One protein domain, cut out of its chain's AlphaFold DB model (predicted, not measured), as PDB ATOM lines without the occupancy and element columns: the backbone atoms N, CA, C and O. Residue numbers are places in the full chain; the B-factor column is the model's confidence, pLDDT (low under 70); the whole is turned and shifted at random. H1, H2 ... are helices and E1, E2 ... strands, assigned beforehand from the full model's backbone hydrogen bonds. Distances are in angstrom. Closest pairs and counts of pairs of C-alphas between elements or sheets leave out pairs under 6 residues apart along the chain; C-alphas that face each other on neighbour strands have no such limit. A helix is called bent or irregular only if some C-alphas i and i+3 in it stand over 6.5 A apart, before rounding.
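Overview. This is residues 35 to 220 of the 313 residues of an uncharacterized protein of Chlorobi bacterium (UniProt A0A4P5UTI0). One long, strongly twisted antiparallel sheet makes the backbone of this domain: its half E4, E3, E2 and E1 curls round the first helix, H1, while H3 and H4 pack on its other end, over E7 and E8. H2 only grazes the sheet, with its residues 68 to 71. The printed part has 186 residues, with the elements H1 E1 H2 E2 E3 E4 H3 H4 E5 E6 E7 E8 and the sheet order E4, E3, E2, E1, E5, E6, E7, E8. The class is mixed, helices and strands; the whole is compact, with a radius of gyration of the C-alphas of 16.6 A and spans of 50 by 40 by 30 A.

Along the chain. H1, residues 35 to 44, begins with C-alpha 35 at (26.476, -7.970, -15.787) and is 14.1 A long. E1, residues 48 to 58, measures 28.4 A and bends by 51 degrees at residue 53. H2 is residues 65 to 71; it is neither bent nor irregular, but only just: C-alphas 65 and 68 are 6.4 A apart. E2 is residues 84 to 92, 25.4 A; E3 is 98 to 108, 31.3 A; E4 is 112 to 116. H3, residues 142 to 151, is 14.1 A long, and H4 is 153 to 161. E5 is 169 to 174, E6 is 189 to 195, E7 is 205 to 210, and E8, 216 to 219, ends with C-alpha 219 at (25.218, -36.754, -8.526).

Arrangement. Two meanders, E2 E3 E4 and E5 E6 E7 E8, each strand the antiparallel neighbour of the one before, stand on either side of E1. Across the sheet, N 114 and O 106 of E4 and E3 are 2.9 A apart, N 87 and O 103 of E2 and E3 2.9 A, N 56 and O 86 of E1 and E2 2.8 A, N 57 and O 170 of E1 and E5 2.8 A, N 192 and O 171 of E6 and E5 2.8 A, N 193 and O 207 of E6 and E7 2.9 A, and N 208 and O 217 of E7 and E8 2.8 A. H1, H3 and H4 are on one face, two layers, helices over a sheet. The closest C-alphas of H1 and E3 are those of Ala 38 and Leu 103, 6.4 A. H3 has a height over the sheet of 9.8 A; its closest C-alpha to E8 is Leu 149, 6.3 A from Val 216. H4 comes within 5.9 A of E8, at the C-alphas of Gly 154 and Cys 218. H3 and H4 are close but not clearly touching, about perpendicular at 82 degrees. Every O i to N i+4 pair is within hydrogen-bond range in H1, H3 and H4; in H2 0 of 3 are, beside 3 of 4 O i to N i+3 pairs.

Size, cuts and confidence. The C-alphas farthest apart, of Ser 95 and Ala 160, are 52.0 A apart. The printed part has no cut. The long links are H2 to E2, E4 to H3 with 25 residues, and E5 to E6. The mean pLDDT of the printed part is 80.6; residues 60 to 73, 118 to 133, 180 to 181 and 198 to 203 are under 70.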
ATOM      1  N   ILE A  35      27.055  -8.425 -17.070       94.06
ATOM      2  CA  ILE A  35      26.476  -7.970 -15.787       94.06
ATOM      3  C   ILE A  35      26.328  -6.447 -15.745       94.06
ATOM      4  O   ILE A  35      25.300  -5.934 -15.303       94.06
ATOM      5  N   ALA A  36      27.348  -5.711 -16.195       93.62
ATOM      6  CA  ALA A  36      27.324  -4.251 -16.169       93.62
ATOM      7  C   ALA A  36      26.214  -3.683 -17.070       93.62
ATOM      8  O   ALA A  36      25.510  -2.759 -16.667       93.62
ATOM      9  N   ALA A  37      26.015  -4.272 -18.253       94.94
ATOM     10  CA  ALA A  37      24.953  -3.876 -19.172       94.94
ATOM     11  C   ALA A  37      23.562  -4.177 -18.593       94.94
ATOM     12  O   ALA A  37      22.694  -3.307 -18.611       94.94
ATOM     13  N   ALA A  38      23.368  -5.357 -17.997       94.12
ATOM     14  CA  ALA A  38      22.110  -5.720 -17.347       94.12
ATOM     15  C   ALA A  38      21.780  -4.800 -16.157       94.12
ATOM     16  O   ALA A  38      20.661  -4.303 -16.049       94.12
ATOM     17  N   LYS A  39      22.765  -4.503 -15.296       92.38
ATOM     18  CA  LYS A  39      22.598  -3.551 -14.182       92.38
ATOM     19  C   LYS A  39      22.262  -2.146 -14.674       92.38
ATOM     20  O   LYS A  39      21.427  -1.485 -14.064       92.38
ATOM     21  N   LYS A  40      22.876  -1.704 -15.776       93.88
ATOM     22  CA  LYS A  40      22.562  -0.416 -16.400       93.88
ATOM     23  C   LYS A  40      21.114  -0.370 -16.889       93.88
ATOM     24  O   LYS A  40      20.406   0.560 -16.534       93.88
ATOM     25  N   ILE A  41      20.657  -1.386 -17.623       93.06
ATOM     26  CA  ILE A  41      19.260  -1.468 -18.076       93.06
ATOM     27  C   ILE A  41      18.307  -1.456 -16.880       93.06
ATOM     28  O   ILE A  41      17.340  -0.702 -16.884       93.06
ATOM     29  N   ALA A  42      18.592  -2.233 -15.833       91.31
ATOM     30  CA  ALA A  42      17.766  -2.260 -14.629       91.31
ATOM     31  C   ALA A  42      17.689  -0.887 -13.933       91.31
ATOM     32  O   ALA A  42      16.607  -0.477 -13.515       91.31
ATOM     33  N   ALA A  43      18.809  -0.161 -13.845       90.69
ATOM     34  CA  ALA A  43      18.852   1.194 -13.293       90.69
ATOM     35  C   ALA A  43      18.086   2.205 -14.166       90.69
ATOM     36  O   ALA A  43      17.341   3.033 -13.645       90.69
ATOM     37  N   ASP A  44      18.212   2.091 -15.490       92.38
ATOM     38  CA  ASP A  44      17.552   2.965 -16.465       92.38
ATOM     39  C   ASP A  44      16.046   2.634 -16.627       92.38
ATOM     40  O   ASP A  44      15.292   3.417 -17.201       92.38
ATOM     41  N   SER A  45      15.575   1.498 -16.089       87.12
ATOM     42  CA  SER A  45      14.179   1.032 -16.194       87.12
ATOM     43  C   SER A  45      13.213   1.683 -15.194       87.12
ATOM     44  O   SER A  45      12.008   1.429 -15.247       87.12
ATOM     45  N   GLY A  46      13.713   2.489 -14.248       86.88
ATOM     46  CA  GLY A  46      12.891   3.119 -13.207       86.88
ATOM     47  C   GLY A  46      12.359   2.150 -12.143       86.88
ATOM     48  O   GLY A  46      11.435   2.493 -11.403       86.88
ATOM     49  N   TRP A  47      12.914   0.937 -12.062       87.69
ATOM     50  CA  TRP A  47      12.584  -0.030 -11.016       87.69
ATOM     51  C   TRP A  47      13.191   0.394  -9.680       87.69
ATOM     52  O   TRP A  47      14.325   0.871  -9.622       87.69
ATOM     53  N   LYS A  48      12.455   0.191  -8.586       89.06
ATOM     54  CA  LYS A  48      12.963   0.491  -7.246       89.06
ATOM     55  C   LYS A  48      13.849  -0.660  -6.760       89.06
ATOM     56  O   LYS A  48      13.448  -1.821  -6.821       89.06
ATOM     57  N   SER A  49      15.031  -0.327  -6.241       88.25
ATOM     58  CA  SER A  49      15.969  -1.267  -5.600       88.25
ATOM     59  C   SER A  49      16.272  -2.550  -6.402       88.25
ATOM     60  O   SER A  49      16.163  -3.640  -5.839       88.25
ATOM     61  N   PRO A  50      16.655  -2.463  -7.693       90.50
ATOM     62  CA  PRO A  50      16.934  -3.648  -8.498       90.50
ATOM     63  C   PRO A  50      18.147  -4.423  -7.963       90.50
ATOM     64  O   PRO A  50      19.227  -3.861  -7.761       90.50
ATOM     65  N   LYS A  51      17.983  -5.732  -7.776       89.69
ATOM     66  CA  LYS A  51      19.008  -6.670  -7.306       89.69
ATOM     67  C   LYS A  51      19.151  -7.823  -8.289       89.69
ATOM     68  O   LYS A  51      18.158  -8.404  -8.713       89.69
ATOM     69  N   LEU A  52      20.389  -8.168  -8.633       90.25
ATOM     70  CA  LEU A  52      20.683  -9.359  -9.430       90.25
ATOM     71  C   LEU A  52      20.628 -10.586  -8.524       90.25
ATOM     72  O   LEU A  52      21.454 -10.710  -7.624       90.25
ATOM     73  N   VAL A  53      19.667 -11.464  -8.766       87.94
ATOM     74  CA  VAL A  53      19.332 -12.569  -7.858       87.94
ATOM     75  C   VAL A  53      19.621 -13.941  -8.474       87.94
ATOM     76  O   VAL A  53      19.942 -14.891  -7.768       87.94
ATOM     77  N   SER A  54      19.605 -14.049  -9.804       89.25
ATOM     78  CA  SER A  54      20.061 -15.246 -10.517       89.25
ATOM     79  C   SER A  54      20.618 -14.896 -11.897       89.25
ATOM     80  O   SER A  54      20.299 -13.844 -12.459       89.25
ATOM     81  N   ILE A  55      21.470 -15.761 -12.442       91.69
ATOM     82  CA  ILE A  55      21.933 -15.687 -13.829       91.69
ATOM     83  C   ILE A  55      21.710 -17.049 -14.474       91.69
ATOM     84  O   ILE A  55      22.104 -18.061 -13.908       91.69
ATOM     85  N   VAL A  56      21.097 -17.080 -15.654       89.19
ATOM     86  CA  VAL A  56      20.736 -18.317 -16.354       89.19
ATOM     87  C   VAL A  56      21.279 -18.292 -17.777       89.19
ATOM     88  O   VAL A  56      21.342 -17.244 -18.417       89.19
ATOM     89  N   THR A  57      21.660 -19.444 -18.307       89.19
ATOM     90  CA  THR A  57      21.919 -19.630 -19.734       89.19
ATOM     91  C   THR A  57      21.393 -20.977 -20.212       89.19
ATOM     92  O   THR A  57      20.973 -21.816 -19.418       89.19
ATOM     93  N   LEU A  58      21.394 -21.162 -21.527       80.94
ATOM     94  CA  LEU A  58      20.913 -22.353 -22.211       80.94
ATOM     95  C   LEU A  58      22.103 -23.252 -22.537       80.94
ATOM     96  O   LEU A  58      23.057 -22.781 -23.158       80.94
ATOM     97  N   GLY A  59      22.061 -24.525 -22.154       74.50
ATOM     98  CA  GLY A  59      23.060 -25.513 -22.585       74.50
ATOM     99  C   GLY A  59      22.536 -26.500 -23.635       74.50
ATOM    100  O   GLY A  59      23.343 -27.139 -24.307       74.50
ATOM    101  N   ASP A  60      21.218 -26.561 -23.833       69.38
ATOM    102  CA  ASP A  60      20.548 -27.243 -24.937       69.38
ATOM    103  C   ASP A  60      19.379 -26.378 -25.430       69.38
ATOM    104  O   ASP A  60      18.720 -25.670 -24.670       69.38
ATOM    105  N   THR A  61      19.139 -26.417 -26.730       60.88
ATOM    106  CA  THR A  61      18.112 -25.664 -27.440       60.88
ATOM    107  C   THR A  61      17.109 -26.557 -28.164       60.88
ATOM    108  O   THR A  61      16.209 -26.044 -28.831       60.88
ATOM    109  N   THR A  62      17.205 -27.879 -27.996       54.03
ATOM    110  CA  THR A  62      16.363 -28.885 -28.664       54.03
ATOM    111  C   THR A  62      14.853 -28.683 -28.411       54.03
ATOM    112  O   THR A  62      14.038 -29.120 -29.219       54.03
ATOM    113  N   GLY A  63      14.456 -27.931 -27.371       45.81
ATOM    114  CA  GLY A  63      13.060 -27.546 -27.086       45.81
ATOM    115  C   GLY A  63      12.646 -26.107 -27.452       45.81
ATOM    116  O   GLY A  63      11.487 -25.753 -27.267       45.81
ATOM    117  N   LEU A  64      13.553 -25.261 -27.957       50.03
ATOM    118  CA  LEU A  64      13.319 -23.814 -28.150       50.03
ATOM    119  C   LEU A  64      12.951 -23.409 -29.594       50.03
ATOM    120  O   LEU A  64      12.825 -22.221 -29.907       50.03
ATOM    121  N   GLY A  65      12.760 -24.382 -30.489       53.84
ATOM    122  CA  GLY A  65      12.279 -24.152 -31.856       53.84
ATOM    123  C   GLY A  65      13.182 -23.234 -32.697       53.84
ATOM    124  O   GLY A  65      14.407 -23.310 -32.642       53.84
ATOM    125  N   GLN A  66      12.581 -22.355 -33.511       47.59
ATOM    126  CA  GLN A  66      13.312 -21.498 -34.463       47.59
ATOM    127  C   GLN A  66      14.083 -20.331 -33.817       47.59
ATOM    128  O   GLN A  66      14.971 -19.774 -34.462       47.59
ATOM    129  N   ILE A  67      13.815 -19.979 -32.552       53.06
ATOM    130  CA  ILE A  67      14.480 -18.861 -31.843       53.06
ATOM    131  C   ILE A  67      15.997 -19.100 -31.743       53.06
ATOM    132  O   ILE A  67      16.804 -18.180 -31.846       53.06
ATOM    133  N   VAL A  68      16.384 -20.368 -31.651       54.09
ATOM    134  CA  VAL A  68      17.759 -20.876 -31.573       54.09
ATOM    135  C   VAL A  68      18.604 -20.472 -32.780       54.09
ATOM    136  O   VAL A  68      19.791 -20.175 -32.643       54.09
ATOM    137  N   SER A  69      17.984 -20.423 -33.961       53.22
ATOM    138  CA  SER A  69      18.663 -20.087 -35.217       53.22
ATOM    139  C   SER A  69      19.124 -18.626 -35.284       53.22
ATOM    140  O   SER A  69      20.028 -18.312 -36.055       53.22
ATOM    141  N   LEU A  70      18.550 -17.746 -34.449       56.31
ATOM    142  CA  LEU A  70      18.896 -16.322 -34.378       56.31
ATOM    143  C   LEU A  70      20.045 -16.030 -33.403       56.31
ATOM    144  O   LEU A  70      20.796 -15.080 -33.610       56.31
ATOM    145  N   ILE A  71      20.180 -16.832 -32.343       61.16
ATOM    146  CA  ILE A  71      21.168 -16.632 -31.266       61.16
ATOM    147  C   ILE A  71      22.447 -17.458 -31.464       61.16
ATOM    148  O   ILE A  71      23.433 -17.231 -30.770       61.16
ATOM    149  N   GLY A  72      22.475 -18.366 -32.442       56.62
ATOM    150  CA  GLY A  72      23.718 -18.962 -32.940       56.62
ATOM    151  C   GLY A  72      24.351 -20.035 -32.047       56.62
ATOM    152  O   GLY A  72      25.520 -20.359 -32.247       56.62
ATOM    153  N   GLY A  73      23.614 -20.606 -31.087       68.44
ATOM    154  CA  GLY A  73      24.069 -21.776 -30.327       68.44
ATOM    155  C   GLY A  73      23.668 -21.788 -28.853       68.44
ATOM    156  O   GLY A  73      22.743 -21.098 -28.433       68.44
ATOM    157  N   VAL A  74      24.394 -22.598 -28.082       81.19
ATOM    158  CA  VAL A  74      24.216 -22.842 -26.641       81.19
ATOM    159  C   VAL A  74      25.530 -22.618 -25.896       81.19
ATOM    160  O   VAL A  74      26.573 -22.392 -26.512       81.19
ATOM    161  N   TYR A  75      25.485 -22.698 -24.570       88.19
ATOM    162  CA  TYR A  75      26.658 -22.690 -23.712       88.19
ATOM    163  C   TYR A  75      27.692 -23.741 -24.143       88.19
ATOM    164  O   TYR A  75      27.417 -24.941 -24.213       88.19
ATOM    165  N   ASP A  76      28.919 -23.289 -24.382       89.19
ATOM    166  CA  ASP A  76      30.051 -24.144 -24.702       89.19
ATOM    167  C   ASP A  76      30.858 -24.457 -23.440       89.19
ATOM    168  O   ASP A  76      31.655 -23.648 -22.966       89.19
ATOM    169  N   ILE A  77      30.727 -25.683 -22.937       89.44
ATOM    170  CA  ILE A  77      31.483 -26.173 -21.776       89.44
ATOM    171  C   ILE A  77      33.006 -26.197 -21.997       89.44
ATOM    172  O   ILE A  77      33.781 -26.285 -21.043       89.44
ATOM    173  N   LYS A  78      33.497 -26.128 -23.241       89.38
ATOM    174  CA  LYS A  78      34.942 -26.042 -23.484       89.38
ATOM    175  C   LYS A  78      35.470 -24.673 -23.086       89.38
ATOM    176  O   LYS A  78      36.508 -24.622 -22.429       89.38
ATOM    177  N   THR A  79      34.756 -23.613 -23.451       93.00
ATOM    178  CA  THR A  79      35.185 -22.222 -23.256       93.00
ATOM    179  C   THR A  79      34.492 -21.514 -22.093       93.00
ATOM    180  O   THR A  79      34.953 -20.455 -21.679       93.00
ATOM    181  N   GLY A  80      33.399 -22.071 -21.569       93.38
ATOM    182  CA  GLY A  80      32.528 -21.428 -20.588       93.38
ATOM    183  C   GLY A  80      31.735 -20.250 -21.153       93.38
ATOM    184  O   GLY A  80      31.254 -19.414 -20.394       93.38
ATOM    185  N   LYS A  81      31.631 -20.116 -22.477       94.56
ATOM    186  CA  LYS A  81      30.951 -18.987 -23.122       94.56
ATOM    187  C   LYS A  81      29.553 -19.376 -23.560       94.56
ATOM    188  O   LYS A  81      29.325 -20.506 -23.974       94.56
ATOM    189  N   SER A  82      28.644 -18.409 -23.541       92.00
ATOM    190  CA  SER A  82      27.310 -18.557 -24.120       92.00
ATOM    191  C   SER A  82      26.979 -17.363 -25.009       92.00
ATOM    192  O   SER A  82      27.399 -16.247 -24.690       92.00
ATOM    193  N   PRO A  83      26.249 -17.553 -26.123       89.69
ATOM    194  CA  PRO A  83      25.739 -16.436 -26.918       89.69
ATOM    195  C   PRO A  83      24.677 -15.606 -26.182       89.69
ATOM    196  O   PRO A  83      24.461 -14.449 -26.545       89.69
ATOM    197  N   ILE A  84      24.036 -16.168 -25.151       88.44
ATOM    198  CA  ILE A  84      22.968 -15.520 -24.389       88.44
ATOM    199  C   ILE A  84      23.097 -15.799 -22.892       88.44
ATOM    200  O   ILE A  84      23.308 -16.933 -22.468       88.44
ATOM    201  N   TRP A  85      22.915 -14.764 -22.082       92.25
ATOM    202  CA  TRP A  85      22.779 -14.877 -20.632       92.25
ATOM    203  C   TRP A  85      21.540 -14.109 -20.190       92.25
ATOM    204  O   TRP A  85      21.288 -13.002 -20.662       92.25
ATOM    205  N   ILE A  86      20.756 -14.699 -19.299       90.69
ATOM    206  CA  ILE A  86      19.543 -14.119 -18.733       90.69
ATOM    207  C   ILE A  86      19.862 -13.697 -17.305       90.69
ATOM    208  O   ILE A  86      20.109 -14.535 -16.441       90.69
ATOM    209  N   TYR A  87      19.858 -12.394 -17.059       91.94
ATOM    210  CA  TYR A  87      20.069 -11.819 -15.737       91.94
ATOM    211  C   TYR A  87      18.708 -11.615 -15.074       91.94
ATOM    212  O   TYR A  87      17.890 -10.821 -15.544       91.94
ATOM    213  N   VAL A  88      18.454 -12.360 -14.001       89.62
ATOM    214  CA  VAL A  88      17.204 -12.309 -13.241       89.62
ATOM    215  C   VAL A  88      17.321 -11.208 -12.197       89.62
ATOM    216  O   VAL A  88      18.159 -11.273 -11.293       89.62
ATOM    217  N   ILE A  89      16.489 -10.184 -12.338       89.25
ATOM    218  CA  ILE A  89      16.458  -9.010 -11.473       89.25
ATOM    219  C   ILE A  89      15.221  -9.078 -10.582       89.25
ATOM    220  O   ILE A  89      14.101  -9.134 -11.084       89.25
ATOM    221  N   SER A  90      15.424  -9.033  -9.269       87.25
ATOM    222  CA  SER A  90      14.367  -8.753  -8.299       87.25
ATOM    223  C   SER A  90      14.302  -7.247  -8.078       87.25
ATOM    224  O   SER A  90      15.336  -6.599  -7.907       87.25
ATOM    225  N   ALA A  91      13.109  -6.670  -8.119       87.94
ATOM    226  CA  ALA A  91      12.891  -5.252  -7.869       87.94
ATOM    227  C   ALA A  91      11.541  -5.026  -7.184       87.94
ATOM    228  O   ALA A  91      10.760  -5.961  -7.028       87.94
ATOM    229  N   LEU A  92      11.257  -3.785  -6.796       85.06
ATOM    230  CA  LEU A  92       9.937  -3.389  -6.311       85.06
ATOM    231  C   LEU A  92       9.188  -2.604  -7.391       85.06
ATOM    232  O   LEU A  92       9.765  -1.741  -8.069       85.06
ATOM    233  N   ASP A  93       7.902  -2.902  -7.550       80.06
ATOM    234  CA  ASP A  93       7.005  -2.112  -8.386       80.06
ATOM    235  C   ASP A  93       6.537  -0.821  -7.687       80.06
ATOM    236  O   ASP A  93       7.031  -0.418  -6.631       80.06
ATOM    237  N   LYS A  94       5.589  -0.109  -8.309       81.62
ATOM    238  CA  LYS A  94       5.059   1.148  -7.761       81.62
ATOM    239  C   LYS A  94       4.308   0.956  -6.438       81.62
ATOM    240  O   LYS A  94       4.271   1.901  -5.657       81.62
ATOM    241  N   SER A  95       3.748  -0.230  -6.209       81.25
ATOM    242  CA  SER A  95       3.039  -0.653  -4.994       81.25
ATOM    243  C   SER A  95       3.951  -1.333  -3.967       81.25
ATOM    244  O   SER A  95       3.453  -1.961  -3.038       81.25
ATOM    245  N   ASP A  96       5.272  -1.237  -4.140       80.50
ATOM    246  CA  ASP A  96       6.278  -1.876  -3.285       80.50
ATOM    247  C   ASP A  96       6.132  -3.407  -3.198       80.50
ATOM    248  O   ASP A  96       6.623  -4.049  -2.271       80.50
ATOM    249  N   SER A  97       5.496  -4.007  -4.206       74.25
ATOM    250  CA  SER A  97       5.426  -5.455  -4.371       74.25
ATOM    251  C   SER A  97       6.668  -5.951  -5.105       74.25
ATOM    252  O   SER A  97       7.154  -5.309  -6.041       74.25
ATOM    253  N   VAL A  98       7.199  -7.099  -4.675       78.12
ATOM    254  CA  VAL A  98       8.367  -7.724  -5.309       78.12
ATOM    255  C   VAL A  98       7.983  -8.218  -6.701       78.12
ATOM    256  O   VAL A  98       7.043  -8.993  -6.860       78.12
ATOM    257  N   ILE A  99       8.742  -7.789  -7.705       78.94
ATOM    258  CA  ILE A  99       8.613  -8.214  -9.096       78.94
ATOM    259  C   ILE A  99       9.915  -8.849  -9.578       78.94
ATOM    260  O   ILE A  99      11.010  -8.367  -9.283       78.94
ATOM    261  N   THR A 100       9.785  -9.893 -10.392       82.31
ATOM    262  CA  THR A 100      10.908 -10.532 -11.083       82.31
ATOM    263  C   THR A 100      10.946 -10.067 -12.533       82.31
ATOM    264  O   THR A 100       9.933 -10.070 -13.235       82.31
ATOM    265  N   LYS A 101      12.124  -9.653 -12.999       84.56
ATOM    266  CA  LYS A 101      12.374  -9.217 -14.375       84.56
ATOM    267  C   LYS A 101      13.501 -10.031 -14.984       84.56
ATOM    268  O   LYS A 101      14.516 -10.284 -14.344       84.56
ATOM    269  N   LEU A 102      13.317 -10.424 -16.238       86.06
ATOM    270  CA  LEU A 102      14.283 -11.215 -16.988       86.06
ATOM    271  C   LEU A 102      14.952 -10.322 -18.031       86.06
ATOM    272  O   LEU A 102      14.295  -9.815 -18.939       86.06
ATOM    273  N   LEU A 103      16.261 -10.131 -17.901       89.75
ATOM    274  CA  LEU A 103      17.070  -9.402 -18.872       89.75
ATOM    275  C   LEU A 103      17.920 -10.401 -19.659       89.75
ATOM    276  O   LEU A 103      19.039 -10.718 -19.259       89.75
ATOM    277  N   ALA A 104      17.383 -10.924 -20.763       88.81
ATOM    278  CA  ALA A 104      18.168 -11.698 -21.721       88.81
ATOM    279  C   ALA A 104      19.107 -10.767 -22.483       88.81
ATOM    280  O   ALA A 104      18.661  -9.833 -23.140       88.81
ATOM    281  N   MET A 105      20.405 -11.034 -22.418       91.19
ATOM    282  CA  MET A 105      21.434 -10.222 -23.046       91.19
ATOM    283  C   MET A 105      22.188 -11.044 -24.081       91.19
ATOM    284  O   MET A 105      22.639 -12.161 -23.808       91.19
ATOM    285  N   ILE A 106      22.394 -10.450 -25.249       91.12
ATOM    286  CA  ILE A 106      23.260 -10.962 -26.310       91.12
ATOM    287  C   ILE A 106      24.367  -9.945 -26.589       91.12
ATOM    288  O   ILE A 106      24.186  -8.743 -26.386       91.12
ATOM    289  N   LYS A 107      25.524 -10.411 -27.059       91.69
ATOM    290  CA  LYS A 107      26.630  -9.535 -27.461       91.69
ATOM    291  C   LYS A 107      26.676  -9.444 -28.978       91.69
ATOM    292  O   LYS A 107      27.058 -10.405 -29.634       91.69
ATOM    293  N   VAL A 108      26.304  -8.303 -29.538       88.88
ATOM    294  CA  VAL A 108      26.297  -8.086 -30.987       88.88
ATOM    295  C   VAL A 108      27.626  -7.444 -31.404       88.88
ATOM    296  O   VAL A 108      28.047  -6.464 -30.775       88.88
ATOM    297  N   PRO A 109      28.316  -7.956 -32.445       83.94
ATOM    298  CA  PRO A 109      29.529  -7.326 -32.963       83.94
ATOM    299  C   PRO A 109      29.316  -5.827 -33.216       83.94
ATOM    300  O   PRO A 109      28.309  -5.437 -33.803       83.94
ATOM    301  N   PHE A 110      30.260  -4.990 -32.781       85.69
ATOM    302  CA  PHE A 110      30.252  -3.519 -32.913       85.69
ATOM    303  C   PHE A 110      29.149  -2.759 -32.150       85.69
ATOM    304  O   PHE A 110      29.384  -1.617 -31.765       85.69
ATOM    305  N   LEU A 111      27.990  -3.368 -31.884       86.88
ATOM    306  CA  LEU A 111      26.880  -2.759 -31.134       86.88
ATOM    307  C   LEU A 111      26.928  -3.052 -29.625       86.88
ATOM    308  O   LEU A 111      26.170  -2.466 -28.855       86.88
ATOM    309  N   GLY A 112      27.811  -3.950 -29.185       91.06
ATOM    310  CA  GLY A 112      27.962  -4.299 -27.775       91.06
ATOM    311  C   GLY A 112      26.799  -5.141 -27.250       91.06
ATOM    312  O   GLY A 112      26.218  -5.945 -27.978       91.06
ATOM    313  N   PHE A 113      26.486  -4.998 -25.963       93.75
ATOM    314  CA  PHE A 113      25.414  -5.760 -25.325       93.75
ATOM    315  C   PHE A 113      24.042  -5.197 -25.674       93.75
ATOM    316  O   PHE A 113      23.790  -4.010 -25.489       93.75
ATOM    317  N   GLN A 114      23.155  -6.072 -26.133       90.44
ATOM    318  CA  GLN A 114      21.781  -5.754 -26.496       90.44
ATOM    319  C   GLN A 114      20.830  -6.649 -25.705       90.44
ATOM    320  O   GLN A 114      21.123  -7.829 -25.488       90.44
ATOM    321  N   GLN A 115      19.699  -6.091 -25.276       88.25
ATOM    322  CA  GLN A 115      18.636  -6.886 -24.675       88.25
ATOM    323  C   GLN A 115      17.888  -7.637 -25.777       88.25
ATOM    324  O   GLN A 115      17.424  -7.038 -26.746       88.25
ATOM    325  N   PHE A 116      17.768  -8.948 -25.619       83.12
ATOM    326  CA  PHE A 116      16.974  -9.799 -26.487       83.12
ATOM    327  C   PHE A 116      15.566  -9.957 -25.893       83.12
ATOM    328  O   PHE A 116      15.442 -10.228 -24.694       83.12
ATOM    329  N   PRO A 117      14.494  -9.782 -26.684       74.62
ATOM    330  CA  PRO A 117      13.140  -9.986 -26.191       74.62
ATOM    331  C   PRO A 117      12.913 -11.472 -25.887       74.62
ATOM    332  O   PRO A 117      13.111 -12.330 -26.744       74.62
ATOM    333  N   ILE A 118      12.488 -11.775 -24.661       67.56
ATOM    334  CA  ILE A 118      12.022 -13.113 -24.287       67.56
ATOM    335  C   ILE A 118      10.515 -13.145 -24.579       67.56
ATOM    336  O   ILE A 118       9.813 -12.283 -24.048       67.56
ATOM    337  N   PRO A 119      10.008 -14.072 -25.413       57.41
ATOM    338  CA  PRO A 119       8.573 -14.201 -25.651       57.41
ATOM    339  C   PRO A 119       7.796 -14.399 -24.346       57.41
ATOM    340  O   PRO A 119       8.271 -15.082 -23.433       57.41
ATOM    341  N   ASP A 120       6.585 -13.853 -24.277       48.00
ATOM    342  CA  ASP A 120       5.680 -14.100 -23.156       48.00
ATOM    343  C   ASP A 120       5.425 -15.616 -23.028       48.00
ATOM    344  O   ASP A 120       5.083 -16.287 -24.001       48.00
ATOM    345  N   GLY A 121       5.673 -16.174 -21.839       46.75
ATOM    346  CA  GLY A 121       5.601 -17.619 -21.576       46.75
ATOM    347  C   GLY A 121       6.878 -18.424 -21.871       46.75
ATOM    348  O   GLY A 121       6.942 -19.590 -21.500       46.75
ATOM    349  N   ALA A 122       7.909 -17.820 -22.477       44.59
ATOM    350  CA  ALA A 122       9.223 -18.446 -22.703       44.59
ATOM    351  C   ALA A 122      10.262 -18.107 -21.619       44.59
ATOM    352  O   ALA A 122      11.407 -18.560 -21.679       44.59
ATOM    353  N   GLY A 123       9.884 -17.301 -20.622       45.19
ATOM    354  CA  GLY A 123      10.632 -17.254 -19.370       45.19
ATOM    355  C   GLY A 123      10.590 -18.637 -18.715       45.19
ATOM    356  O   GLY A 123       9.592 -19.335 -18.890       45.19
ATOM    357  N   PRO A 124      11.633 -19.063 -17.986       41.69
ATOM    358  CA  PRO A 124      11.543 -20.257 -17.151       41.69
ATOM    359  C   PRO A 124      10.299 -20.108 -16.257       41.69
ATOM    360  O   PRO A 124      10.243 -19.234 -15.390       41.69
ATOM    361  N   GLY A 125       9.239 -20.848 -16.604       35.88
ATOM    362  CA  GLY A 125       7.912 -20.700 -16.011       35.88
ATOM    363  C   GLY A 125       7.991 -20.918 -14.513       35.88
ATOM    364  O   GLY A 125       8.810 -21.736 -14.103       35.88
ATOM    365  N   ASN A 126       7.201 -20.157 -13.736       35.72
ATOM    366  CA  ASN A 126       7.094 -20.222 -12.271       35.72
ATOM    367  C   ASN A 126       8.324 -20.867 -11.634       35.72
ATOM    368  O   ASN A 126       8.203 -21.947 -11.055       35.72
ATOM    369  N   ILE A 127       9.519 -20.271 -11.819       40.16
ATOM    370  CA  ILE A 127      10.710 -20.845 -11.198       40.16
ATOM    371  C   ILE A 127      10.364 -20.866  -9.711       40.16
ATOM    372  O   ILE A 127      10.098 -19.795  -9.156       40.16
ATOM    373  N   PRO A 128      10.333 -22.039  -9.059       38.03
ATOM    374  CA  PRO A 128      10.028 -22.199  -7.634       38.03
ATOM    375  C   PRO A 128      11.185 -21.685  -6.772       38.03
ATOM    376  O   PRO A 128      11.535 -22.220  -5.727       38.03
ATOM    377  N   PHE A 129      11.854 -20.675  -7.285       43.00
ATOM    378  CA  PHE A 129      13.088 -20.139  -6.838       43.00
ATOM    379  C   PHE A 129      12.842 -18.644  -6.867       43.00
ATOM    380  O   PHE A 129      12.872 -17.992  -7.911       43.00
ATOM    381  N   VAL A 130      12.494 -18.117  -5.701       48.28
ATOM    382  CA  VAL A 130      12.673 -16.706  -5.410       48.28
ATOM    383  C   VAL A 130      14.100 -16.633  -4.883       48.28
ATOM    384  O   VAL A 130      14.286 -16.869  -3.691       48.28
ATOM    385  N   PRO A 131      15.135 -16.414  -5.713       53.00
ATOM    386  CA  PRO A 131      16.439 -16.120  -5.162       53.00
ATOM    387  C   PRO A 131      16.294 -14.855  -4.335       53.00
ATOM    388  O   PRO A 131      15.964 -13.782  -4.847       53.00
ATOM    389  N   GLN A 132      16.442 -15.023  -3.031       57.44
ATOM    390  CA  GLN A 132      16.229 -13.943  -2.077       57.44
ATOM    391  C   GLN A 132      17.507 -13.140  -1.865       57.44
ATOM    392  O   GLN A 132      17.447 -11.947  -1.563       57.44
ATOM    393  N   ASP A 133      18.652 -13.769  -2.132       67.25
ATOM    394  CA  ASP A 133      19.957 -13.162  -1.971       67.25
ATOM    395  C   ASP A 133      20.517 -12.659  -3.297       67.25
ATOM    396  O   ASP A 133      20.355 -13.242  -4.371       67.25
ATOM    397  N   THR A 134      21.183 -11.513  -3.209       81.81
ATOM    398  CA  THR A 134      21.888 -10.929  -4.347       81.81
ATOM    399  C   THR A 134      23.104 -11.785  -4.667       81.81
ATOM    400  O   THR A 134      23.872 -12.107  -3.763       81.81
ATOM    401  N   ILE A 135      23.330 -12.090  -5.948       84.38
ATOM    402  CA  ILE A 135      24.562 -12.760  -6.374       84.38
ATOM    403  C   ILE A 135      25.756 -11.878  -5.981       84.38
ATOM    404  O   ILE A 135      25.834 -10.723  -6.427       84.38
ATOM    405  N   PRO A 136      26.695 -12.390  -5.169       85.06
ATOM    406  CA  PRO A 136      27.825 -11.598  -4.729       85.06
ATOM    407  C   PRO A 136      28.798 -11.361  -5.892       85.06
ATOM    408  O   PRO A 136      28.904 -12.143  -6.835       85.06
ATOM    409  N   SER A 137      29.529 -10.247  -5.853       84.12
ATOM    410  CA  SER A 137      30.393  -9.826  -6.966       84.12
ATOM    411  C   SER A 137      31.646 -10.685  -7.154       84.12
ATOM    412  O   SER A 137      32.330 -10.540  -8.161       84.12
ATOM    413  N   ASN A 138      31.977 -11.534  -6.180       88.31
ATOM    414  CA  ASN A 138      33.157 -12.396  -6.177       88.31
ATOM    415  C   ASN A 138      32.887 -13.803  -6.737       88.31
ATOM    416  O   ASN A 138      33.733 -14.682  -6.581       88.31
ATOM    417  N   VAL A 139      31.737 -14.028  -7.377       92.56
ATOM    418  CA  VAL A 139      31.461 -15.294  -8.058       92.56
ATOM    419  C   VAL A 139      32.458 -15.530  -9.199       92.56
ATOM    420  O   VAL A 139      32.684 -14.669 -10.055       92.56
ATOM    421  N   LEU A 140      33.036 -16.732  -9.213       95.50
ATOM    422  CA  LEU A 140      33.856 -17.269 -10.286       95.50
ATOM    423  C   LEU A 140      33.094 -17.220 -11.610       95.50
ATOM    424  O   LEU A 140      31.918 -17.571 -11.708       95.50
ATOM    425  N   ASN A 141      33.806 -16.794 -12.643       96.06
ATOM    426  CA  ASN A 141      33.251 -16.645 -13.975       96.06
ATOM    427  C   ASN A 141      33.088 -18.008 -14.674       96.06
ATOM    428  O   ASN A 141      33.654 -19.026 -14.263       96.06
ATOM    429  N   SER A 142      32.305 -18.024 -15.749       96.50
ATOM    430  CA  SER A 142      31.849 -19.255 -16.398       96.50
ATOM    431  C   SER A 142      32.966 -20.105 -17.031       96.50
ATOM    432  O   SER A 142      32.841 -21.325 -17.102       96.50
ATOM    433  N   ASP A 143      34.093 -19.515 -17.429       97.25
ATOM    434  CA  ASP A 143      35.288 -20.220 -17.918       97.25
ATOM    435  C   ASP A 143      36.005 -21.018 -16.819       97.25
ATOM    436  O   ASP A 143      36.411 -22.170 -17.028       97.25
ATOM    437  N   ILE A 144      36.127 -20.428 -15.628       97.31
ATOM    438  CA  ILE A 144      36.725 -21.091 -14.467       97.31
ATOM    439  C   ILE A 144      35.834 -22.256 -14.038       97.31
ATOM    440  O   ILE A 144      36.325 -23.368 -13.843       97.31
ATOM    441  N   ILE A 145      34.522 -22.032 -13.961       96.50
ATOM    442  CA  ILE A 145      33.546 -23.060 -13.586       96.50
ATOM    443  C   ILE A 145      33.536 -24.207 -14.593       96.50
ATOM    444  O   ILE A 145      33.617 -25.368 -14.197       96.50
ATOM    445  N   ALA A 146      33.537 -23.903 -15.893       95.50
ATOM    446  CA  ALA A 146      33.665 -24.916 -16.934       95.50
ATOM    447  C   ALA A 146      34.942 -25.755 -16.766       95.50
ATOM    448  O   ALA A 146      34.926 -26.973 -16.942       95.50
ATOM    449  N   THR A 147      36.058 -25.118 -16.406       96.75
ATOM    450  CA  THR A 147      37.333 -25.804 -16.159       96.75
ATOM    451  C   THR A 147      37.264 -26.717 -14.937       96.75
ATOM    452  O   THR A 147      37.700 -27.864 -15.025       96.75
ATOM    453  N   LYS A 148      36.682 -26.248 -13.828       97.12
ATOM    454  CA  LYS A 148      36.483 -27.038 -12.604       97.12
ATOM    455  C   LYS A 148      35.581 -28.242 -12.853       97.12
ATOM    456  O   LYS A 148      35.971 -29.362 -12.539       97.12
ATOM    457  N   LEU A 149      34.448 -28.032 -13.519       94.94
ATOM    458  CA  LEU A 149      33.507 -29.090 -13.880       94.94
ATOM    459  C   LEU A 149      34.165 -30.162 -14.758       94.94
ATOM    460  O   LEU A 149      34.090 -31.345 -14.455       94.94
ATOM    461  N   LYS A 150      34.904 -29.761 -15.802       94.31
ATOM    462  CA  LYS A 150      35.656 -30.702 -16.654       94.31
ATOM    463  C   LYS A 150      36.772 -31.441 -15.916       94.31
ATOM    464  O   LYS A 150      37.239 -32.456 -16.427       94.31
ATOM    465  N   ALA A 151      37.260 -30.917 -14.792       95.69
ATOM    466  CA  ALA A 151      38.287 -31.565 -13.987       95.69
ATOM    467  C   ALA A 151      37.705 -32.629 -13.043       95.69
ATOM    468  O   ALA A 151      38.433 -33.573 -12.716       95.69
ATOM    469  N   ASP A 152      36.425 -32.510 -12.677       95.56
ATOM    470  CA  ASP A 152      35.731 -33.424 -11.773       95.56
ATOM    471  C   ASP A 152      35.655 -34.862 -12.314       95.56
ATOM    472  O   ASP A 152      35.414 -35.106 -13.499       95.56
ATOM    473  N   MET A 153      35.884 -35.830 -11.427       92.75
ATOM    474  CA  MET A 153      35.908 -37.256 -11.766       92.75
ATOM    475  C   MET A 153      34.508 -37.799 -12.062       92.75
ATOM    476  O   MET A 153      34.350 -38.576 -13.006       92.75
ATOM    477  N   GLY A 154      33.499 -37.388 -11.288       89.62
ATOM    478  CA  GLY A 154      32.114 -37.817 -11.484       89.62
ATOM    479  C   GLY A 154      31.581 -37.346 -12.833       89.62
ATOM    480  O   GLY A 154      31.089 -38.149 -13.628       89.62
ATOM    481  N   PHE A 155      31.781 -36.064 -13.142       91.88
ATOM    482  CA  PHE A 155      31.427 -35.489 -14.433       91.88
ATOM    483  C   PHE A 155      32.180 -36.146 -15.595       91.88
ATOM    484  O   PHE A 155      31.560 -36.476 -16.605       91.88
ATOM    485  N   LYS A 156      33.494 -36.393 -15.479       92.94
ATOM    486  CA  LYS A 156      34.263 -37.099 -16.525       92.94
ATOM    487  C   LYS A 156      33.686 -38.479 -16.829       92.94
ATOM    488  O   LYS A 156      33.507 -38.805 -18.002       92.94
ATOM    489  N   THR A 157      33.390 -39.270 -15.799       91.19
ATOM    490  CA  THR A 157      32.794 -40.604 -15.960       91.19
ATOM    491  C   THR A 157      31.423 -40.519 -16.624       91.19
ATOM    492  O   THR A 157      31.162 -41.242 -17.587       91.19
ATOM    493  N   TYR A 158      30.571 -39.601 -16.165       89.19
ATOM    494  CA  TYR A 158      29.256 -39.376 -16.760       89.19
ATOM    495  C   TYR A 158      29.358 -38.953 -18.235       89.19
ATOM    496  O   TYR A 158      28.762 -39.587 -19.101       89.19
ATOM    497  N   ASN A 159      30.173 -37.943 -18.546       89.75
ATOM    498  CA  ASN A 159      30.327 -37.403 -19.896       89.75
ATOM    499  C   ASN A 159      30.991 -38.401 -20.865       89.75
ATOM    500  O   ASN A 159      30.750 -38.341 -22.067       89.75
ATOM    501  N   ALA A 160      31.811 -39.336 -20.370       90.69
ATOM    502  CA  ALA A 160      32.327 -40.438 -21.183       90.69
ATOM    503  C   ALA A 160      31.223 -41.441 -21.564       90.69
ATOM    504  O   ALA A 160      31.236 -41.970 -22.675       90.69
ATOM    505  N   LYS A 161      30.263 -41.683 -20.661       88.31
ATOM    506  CA  LYS A 161      29.123 -42.583 -20.887       88.31
ATOM    507  C   LYS A 161      28.020 -41.934 -21.735       88.31
ATOM    508  O   LYS A 161      27.439 -42.609 -22.579       88.31
ATOM    509  N   TYR A 162      27.766 -40.640 -21.537       87.19
ATOM    510  CA  TYR A 162      26.720 -39.866 -22.212       87.19
ATOM    511  C   TYR A 162      27.300 -38.599 -22.872       87.19
ATOM    512  O   TYR A 162      27.016 -37.480 -22.445       87.19
ATOM    513  N   PRO A 163      28.128 -38.728 -23.927       85.56
ATOM    514  CA  PRO A 163      28.823 -37.590 -24.544       85.56
ATOM    515  C   PRO A 163      27.887 -36.597 -25.254       85.56
ATOM    516  O   PRO A 163      28.283 -35.468 -25.562       85.56
ATOM    517  N   THR A 164      26.654 -37.022 -25.544       82.56
ATOM    518  CA  THR A 164      25.596 -36.196 -26.129       82.56
ATOM    519  C   THR A 164      24.767 -35.449 -25.098       82.56
ATOM    520  O   THR A 164      24.037 -34.544 -25.493       82.56
ATOM    521  N   ALA A 165      24.905 -35.766 -23.808       82.00
ATOM    522  CA  ALA A 165      24.175 -35.072 -22.766       82.00
ATOM    523  C   ALA A 165      24.569 -33.594 -22.702       82.00
ATOM    524  O   ALA A 165      25.749 -33.218 -22.750       82.00
ATOM    525  N   LYS A 166      23.550 -32.747 -22.597       81.69
ATOM    526  CA  LYS A 166      23.683 -31.299 -22.474       81.69
ATOM    527  C   LYS A 166      22.721 -30.811 -21.406       81.69
ATOM    528  O   LYS A 166      21.664 -31.415 -21.228       81.69
ATOM    529  N   PRO A 167      23.074 -29.751 -20.670       79.38
ATOM    530  CA  PRO A 167      22.149 -29.223 -19.701       79.38
ATOM    531  C   PRO A 167      21.129 -28.321 -20.397       79.38
ATOM    532  O   PRO A 167      21.566 -27.365 -21.025       79.38
ATOM    533  N   PRO A 168      19.803 -28.543 -20.319       73.56
ATOM    534  CA  PRO A 168      18.839 -27.610 -20.906       73.56
ATOM    535  C   PRO A 168      19.057 -26.183 -20.391       73.56
ATOM    536  O   PRO A 168      19.121 -25.239 -21.180       73.56
ATOM    537  N   PHE A 169      19.310 -26.044 -19.088       75.81
ATOM    538  CA  PHE A 169      19.637 -24.775 -18.450       75.81
ATOM    539  C   PHE A 169      20.846 -24.913 -17.532       75.81
ATOM    540  O   PHE A 169      21.086 -25.956 -16.924       75.81
ATOM    541  N   ILE A 170      21.587 -23.820 -17.418       86.69
ATOM    542  CA  ILE A 170      22.660 -23.643 -16.447       86.69
ATOM    543  C   ILE A 170      22.318 -22.391 -15.663       86.69
ATOM    544  O   ILE A 170      22.019 -21.359 -16.265       86.69
ATOM    545  N   LEU A 171      22.356 -22.473 -14.340       88.12
ATOM    546  CA  LEU A 171      21.913 -21.384 -13.482       88.12
ATOM    547  C   LEU A 171      22.903 -21.101 -12.358       88.12
ATOM    548  O   LEU A 171      23.567 -22.002 -11.858       88.12
ATOM    549  N   VAL A 172      22.994 -19.832 -11.980       90.94
ATOM    550  CA  VAL A 172      23.758 -19.330 -10.839       90.94
ATOM    551  C   VAL A 172      22.789 -18.697  -9.868       90.94
ATOM    552  O   VAL A 172      21.950 -17.885 -10.271       90.94
ATOM    553  N   PHE A 173      22.901 -19.057  -8.599       86.44
ATOM    554  CA  PHE A 173      22.021 -18.567  -7.549       86.44
ATOM    555  C   PHE A 173      22.653 -18.680  -6.172       86.44
ATOM    556  O   PHE A 173      23.565 -19.473  -5.990       86.44
ATOM    557  N   SER A 174      22.112 -17.955  -5.198       83.44
ATOM    558  CA  SER A 174      22.342 -18.220  -3.776       83.44
ATOM    559  C   SER A 174      21.060 -18.765  -3.155       83.44
ATOM    560  O   SER A 174      19.975 -18.238  -3.407       83.44
ATOM    561  N   SER A 175      21.181 -19.823  -2.356       74.94
ATOM    562  CA  SER A 175      20.085 -20.363  -1.544       74.94
ATOM    563  C   SER A 175      20.285 -19.923  -0.095       74.94
ATOM    564  O   SER A 175      21.387 -20.120   0.409       74.94
ATOM    565  N   PRO A 176      19.265 -19.405   0.613       73.62
ATOM    566  CA  PRO A 176      19.377 -19.106   2.044       73.62
ATOM    567  C   PRO A 176      19.418 -20.378   2.913       73.62
ATOM    568  O   PRO A 176      19.545 -20.290   4.130       73.62
ATOM    569  N   PHE A 177      19.315 -21.556   2.295       73.69
ATOM    570  CA  PHE A 177      19.353 -22.862   2.943       73.69
ATOM    571  C   PHE A 177      20.520 -23.692   2.414       73.69
ATOM    572  O   PHE A 177      20.900 -23.558   1.246       73.69
ATOM    573  N   GLU A 178      21.039 -24.583   3.256       74.62
ATOM    574  CA  GLU A 178      21.956 -25.635   2.818       74.62
ATOM    575  C   GLU A 178      21.230 -26.576   1.853       74.62
ATOM    576  O   GLU A 178      20.089 -26.982   2.093       74.62
ATOM    577  N   LEU A 179      21.879 -26.904   0.736       71.81
ATOM    578  CA  LEU A 179      21.343 -27.886  -0.197       71.81
ATOM    579  C   LEU A 179      21.669 -29.287   0.344       71.81
ATOM    580  O   LEU A 179      22.843 -29.586   0.562       71.81
ATOM    581  N   PRO A 180      20.677 -30.171   0.556       66.12
ATOM    582  CA  PRO A 180      20.947 -31.552   0.956       66.12
ATOM    583  C   PRO A 180      21.936 -32.215  -0.012       66.12
ATOM    584  O   PRO A 180      21.961 -31.864  -1.184       66.12
ATOM    585  N   GLY A 181      22.805 -33.115   0.458       68.94
ATOM    586  CA  GLY A 181      23.772 -33.845  -0.388       68.94
ATOM    587  C   GLY A 181      24.898 -33.008  -1.022       68.94
ATOM    588  O   GLY A 181      25.905 -33.556  -1.465       68.94
ATOM    589  N   VAL A 182      24.775 -31.683  -1.015       71.50
ATOM    590  CA  VAL A 182      25.736 -30.724  -1.546       71.50
ATOM    591  C   VAL A 182      26.184 -29.901  -0.346       71.50
ATOM    592  O   VAL A 182      25.528 -28.925  -0.012       71.50
ATOM    593  N   ASN A 183      27.238 -30.332   0.356       79.06
ATOM    594  CA  ASN A 183      27.713 -29.782   1.646       79.06
ATOM    595  C   ASN A 183      28.229 -28.320   1.567       79.06
ATOM    596  O   ASN A 183      29.312 -27.994   2.053       79.06
ATOM    597  N   PHE A 184      27.485 -27.429   0.921       85.62
ATOM    598  CA  PHE A 184      27.740 -26.007   0.800       85.62
ATOM    599  C   PHE A 184      26.916 -25.265   1.861       85.62
ATOM    600  O   PHE A 184      25.708 -25.494   1.951       85.62
ATOM    601  N   PRO A 185      27.533 -24.351   2.631       84.69
ATOM    602  CA  PRO A 185      26.818 -23.559   3.627       84.69
ATOM    603  C   PRO A 185      25.670 -22.742   3.025       84.69
ATOM    604  O   PRO A 185      25.747 -22.297   1.874       84.69
ATOM    605  N   ALA A 186      24.652 -22.453   3.832       83.12
ATOM    606  CA  ALA A 186      23.592 -21.511   3.485       83.12
ATOM    607  C   ALA A 186      24.156 -20.155   3.005       83.12
ATOM    608  O   ALA A 186      25.169 -19.660   3.502       83.12
ATOM    609  N   GLY A 187      23.506 -19.559   2.008       81.44
ATOM    610  CA  GLY A 187      23.905 -18.312   1.347       81.44
ATOM    611  C   GLY A 187      25.000 -18.479   0.286       81.44
ATOM    612  O   GLY A 187      25.260 -17.545  -0.483       81.44
ATOM    613  N   THR A 188      25.632 -19.655   0.195       87.88
ATOM    614  CA  THR A 188      26.677 -19.915  -0.803       87.88
ATOM    615  C   THR A 188      26.106 -19.748  -2.214       87.88
ATOM    616  O   THR A 188      25.066 -20.335  -2.518       87.88
ATOM    617  N   PRO A 189      26.755 -18.965  -3.096       89.62
ATOM    618  CA  PRO A 189      26.388 -18.930  -4.500       89.62
ATOM    619  C   PRO A 189      26.831 -20.224  -5.192       89.62
ATOM    620  O   PRO A 189      27.953 -20.697  -4.999       89.62
ATOM    621  N   ILE A 190      25.957 -20.796  -6.010       90.31
ATOM    622  CA  ILE A 190      26.080 -22.128  -6.599       90.31
ATOM    623  C   ILE A 190      25.769 -22.037  -8.088       90.31
ATOM    624  O   ILE A 190      24.791 -21.410  -8.492       90.31
ATOM    625  N   TRP A 191      26.602 -22.684  -8.898       92.44
ATOM    626  CA  TRP A 191      26.284 -23.023 -10.277       92.44
ATOM    627  C   TRP A 191      25.629 -24.396 -10.320       92.44
ATOM    628  O   TRP A 191      26.208 -25.355  -9.819       92.44
ATOM    629  N   LEU A 192      24.473 -24.508 -10.961       88.44
ATOM    630  CA  LEU A 192      23.820 -25.779 -11.244       88.44
ATOM    631  C   LEU A 192      23.862 -26.060 -12.745       88.44
ATOM    632  O   LEU A 192      23.448 -25.236 -13.563       88.44
ATOM    633  N   PHE A 193      24.337 -27.256 -13.077       88.69
ATOM    634  CA  PHE A 193      24.262 -27.869 -14.393       88.69
ATOM    635  C   PHE A 193      23.408 -29.130 -14.270       88.69
ATOM    636  O   PHE A 193      23.881 -30.132 -13.741       88.69
ATOM    637  N   ASN A 194      22.172 -29.089 -14.755       80.94
ATOM    638  CA  ASN A 194      21.324 -30.276 -14.852       80.94
ATOM    639  C   ASN A 194      21.559 -30.895 -16.222       80.94
ATOM    640  O   ASN A 194      21.054 -30.353 -17.185       80.94
ATOM    641  N   PHE A 195      22.367 -31.939 -16.363       83.31
ATOM    642  CA  PHE A 195      22.579 -32.611 -17.646       83.31
ATOM    643  C   PHE A 195      21.446 -33.584 -17.926       83.31
ATOM    644  O   PHE A 195      21.039 -34.307 -17.027       83.31
ATOM    645  N   ALA A 196      20.998 -33.661 -19.176       75.88
ATOM    646  CA  ALA A 196      20.128 -34.726 -19.649       75.88
ATOM    647  C   ALA A 196      20.592 -35.181 -21.035       75.88
ATOM    648  O   ALA A 196      21.032 -34.367 -21.852       75.88
ATOM    649  N   ASP A 197      20.510 -36.484 -21.315       70.19
ATOM    650  CA  ASP A 197      20.688 -36.979 -22.680       70.19
ATOM    651  C   ASP A 197      19.325 -37.025 -23.387       70.19
ATOM    652  O   ASP A 197      18.445 -37.789 -22.963       70.19
ATOM    653  N   PRO A 198      19.135 -36.257 -24.476       64.12
ATOM    654  CA  PRO A 198      17.869 -36.229 -25.204       64.12
ATOM    655  C   PRO A 198      17.496 -37.585 -25.821       64.12
ATOM    656  O   PRO A 198      16.347 -37.773 -26.217       64.12
ATOM    657  N   LYS A 199      18.436 -38.536 -25.925       65.75
ATOM    658  CA  LYS A 199      18.198 -39.853 -26.529       65.75
ATOM    659  C   LYS A 199      17.741 -40.915 -25.544       65.75
ATOM    660  O   LYS A 199      17.100 -41.868 -25.977       65.75
ATOM    661  N   THR A 200      18.115 -40.812 -24.269       59.62
ATOM    662  CA  THR A 200      17.924 -41.924 -23.328       59.62
ATOM    663  C   THR A 200      16.999 -41.609 -22.165       59.62
ATOM    664  O   THR A 200      16.521 -42.569 -21.583       59.62
ATOM    665  N   GLN A 201      16.699 -40.339 -21.846       53.94
ATOM    666  CA  GLN A 201      15.874 -39.881 -20.699       53.94
ATOM    667  C   GLN A 201      16.303 -40.395 -19.297       53.94
ATOM    668  O   GLN A 201      16.032 -39.738 -18.303       53.94
ATOM    669  N   GLU A 202      17.056 -41.493 -19.199       53.62
ATOM    670  CA  GLU A 202      17.600 -42.131 -17.994       53.62
ATOM    671  C   GLU A 202      18.948 -41.540 -17.547       53.62
ATOM    672  O   GLU A 202      19.528 -41.960 -16.549       53.62
ATOM    673  N   ALA A 203      19.488 -40.585 -18.304       60.38
ATOM    674  CA  ALA A 203      20.815 -40.019 -18.093       60.38
ATOM    675  C   ALA A 203      20.749 -38.602 -17.525       60.38
ATOM    676  O   ALA A 203      21.514 -37.745 -17.958       60.38
ATOM    677  N   VAL A 204      19.824 -38.315 -16.612       70.81
ATOM    678  CA  VAL A 204      19.831 -37.010 -15.944       70.81
ATOM    679  C   VAL A 204      20.953 -37.002 -14.892       70.81
ATOM    680  O   VAL A 204      21.205 -38.028 -14.257       70.81
ATOM    681  N   TYR A 205      21.703 -35.908 -14.757       81.94
ATOM    682  CA  TYR A 205      22.848 -35.803 -13.841       81.94
ATOM    683  C   TYR A 205      23.062 -34.353 -13.419       81.94
ATOM    684  O   TYR A 205      23.303 -33.497 -14.268       81.94
ATOM    685  N   ASP A 206      22.992 -34.072 -12.123       85.19
ATOM    686  CA  ASP A 206      23.150 -32.720 -11.597       85.19
ATOM    687  C   ASP A 206      24.572 -32.497 -11.115       85.19
ATOM    688  O   ASP A 206      25.107 -33.279 -10.331       85.19
ATOM    689  N   CYS A 207      25.172 -31.394 -11.545       89.19
ATOM    690  CA  CYS A 207      26.443 -30.915 -11.033       89.19
ATOM    691  C   CYS A 207      26.263 -29.546 -10.385       89.19
ATOM    692  O   CYS A 207      25.897 -28.572 -11.047       89.19
ATOM    693  N   TYR A 208      26.586 -29.484  -9.101       90.75
ATOM    694  CA  TYR A 208      26.619 -28.284  -8.284       90.75
ATOM    695  C   TYR A 208      28.070 -27.833  -8.154       90.75
ATOM    696  O   TYR A 208      28.933 -28.611  -7.750       90.75
ATOM    697  N   VAL A 209      28.358 -26.582  -8.498       93.56
ATOM    698  CA  VAL A 209      29.693 -26.000  -8.339       93.56
ATOM    699  C   VAL A 209      29.607 -24.808  -7.408       93.56
ATOM    700  O   VAL A 209      28.886 -23.850  -7.687       93.56
ATOM    701  N   ASN A 210      30.358 -24.840  -6.313       93.19
ATOM    702  CA  ASN A 210      30.483 -23.699  -5.420       93.19
ATOM    703  C   ASN A 210      31.102 -22.535  -6.198       93.19
ATOM    704  O   ASN A 210      32.223 -22.607  -6.711       93.19
ATOM    705  N   ALA A 211      30.349 -21.447  -6.298       93.94
ATOM    706  CA  ALA A 211      30.674 -20.349  -7.182       93.94
ATOM    707  C   ALA A 211      31.808 -19.463  -6.643       93.94
ATOM    708  O   ALA A 211      32.202 -18.535  -7.334       93.94
ATOM    709  N   ILE A 212      32.347 -19.726  -5.448       93.31
ATOM    710  CA  ILE A 212      33.478 -18.990  -4.862       93.31
ATOM    711  C   ILE A 212      34.782 -19.787  -4.969       93.31
ATOM    712  O   ILE A 212      35.796 -19.250  -5.408       93.31
ATOM    713  N   ASN A 213      34.774 -21.062  -4.568       93.69
ATOM    714  CA  ASN A 213      35.991 -21.887  -4.503       93.69
ATOM    715  C   ASN A 213      36.126 -22.881  -5.683       93.69
ATOM    716  O   ASN A 213      37.216 -23.407  -5.937       93.69
ATOM    717  N   GLY A 214      35.049 -23.103  -6.445       93.50
ATOM    718  CA  GLY A 214      35.014 -24.017  -7.584       93.50
ATOM    719  C   GLY A 214      34.976 -25.499  -7.209       93.50
ATOM    720  O   GLY A 214      35.324 -26.325  -8.050       93.50
ATOM    721  N   GLU A 215      34.626 -25.841  -5.970       93.88
ATOM    722  CA  GLU A 215      34.334 -27.216  -5.554       93.88
ATOM    723  C   GLU A 215      33.138 -27.759  -6.340       93.88
ATOM    724  O   GLU A 215      32.137 -27.061  -6.487       93.88
ATOM    725  N   VAL A 216      33.256 -28.980  -6.862       93.56
ATOM    726  CA  VAL A 216      32.255 -29.615  -7.730       93.56
ATOM    727  C   VAL A 216      31.689 -30.836  -7.021       93.56
ATOM    728  O   VAL A 216      32.445 -31.699  -6.584       93.56
ATOM    729  N   ILE A 217      30.364 -30.924  -6.956       90.56
ATOM    730  CA  ILE A 217      29.627 -32.093  -6.482       90.56
ATOM    731  C   ILE A 217      28.667 -32.489  -7.594       90.56
ATOM    732  O   ILE A 217      27.759 -31.730  -7.928       90.56
ATOM    733  N   CYS A 218      28.872 -33.666  -8.178       88.38
ATOM    734  CA  CYS A 218      27.983 -34.202  -9.196       88.38
ATOM    735  C   CYS A 218      27.321 -35.493  -8.723       88.38
ATOM    736  O   CYS A 218      27.999 -36.385  -8.214       88.38
ATOM    737  N   GLN A 219      26.017 -35.610  -8.946       82.19
ATOM    738  CA  GLN A 219      25.218 -36.754  -8.526       82.19
ATOM    739  C   GLN A 219      24.091 -37.031  -9.522       82.19
ATOM    740  O   GLN A 219      23.622 -36.135 -10.223       82.19
ATOM    741  N   ALA A 220      23.645 -38.286  -9.587       71.94
ATOM    742  CA  ALA A 220      22.401 -38.593 -10.279       71.94
ATOM    743  C   ALA A 220      21.257 -37.858  -9.561       71.94
ATOM    744  O   ALA A 220      21.261 -37.814  -8.327       71.94
TER     745      ALA A 220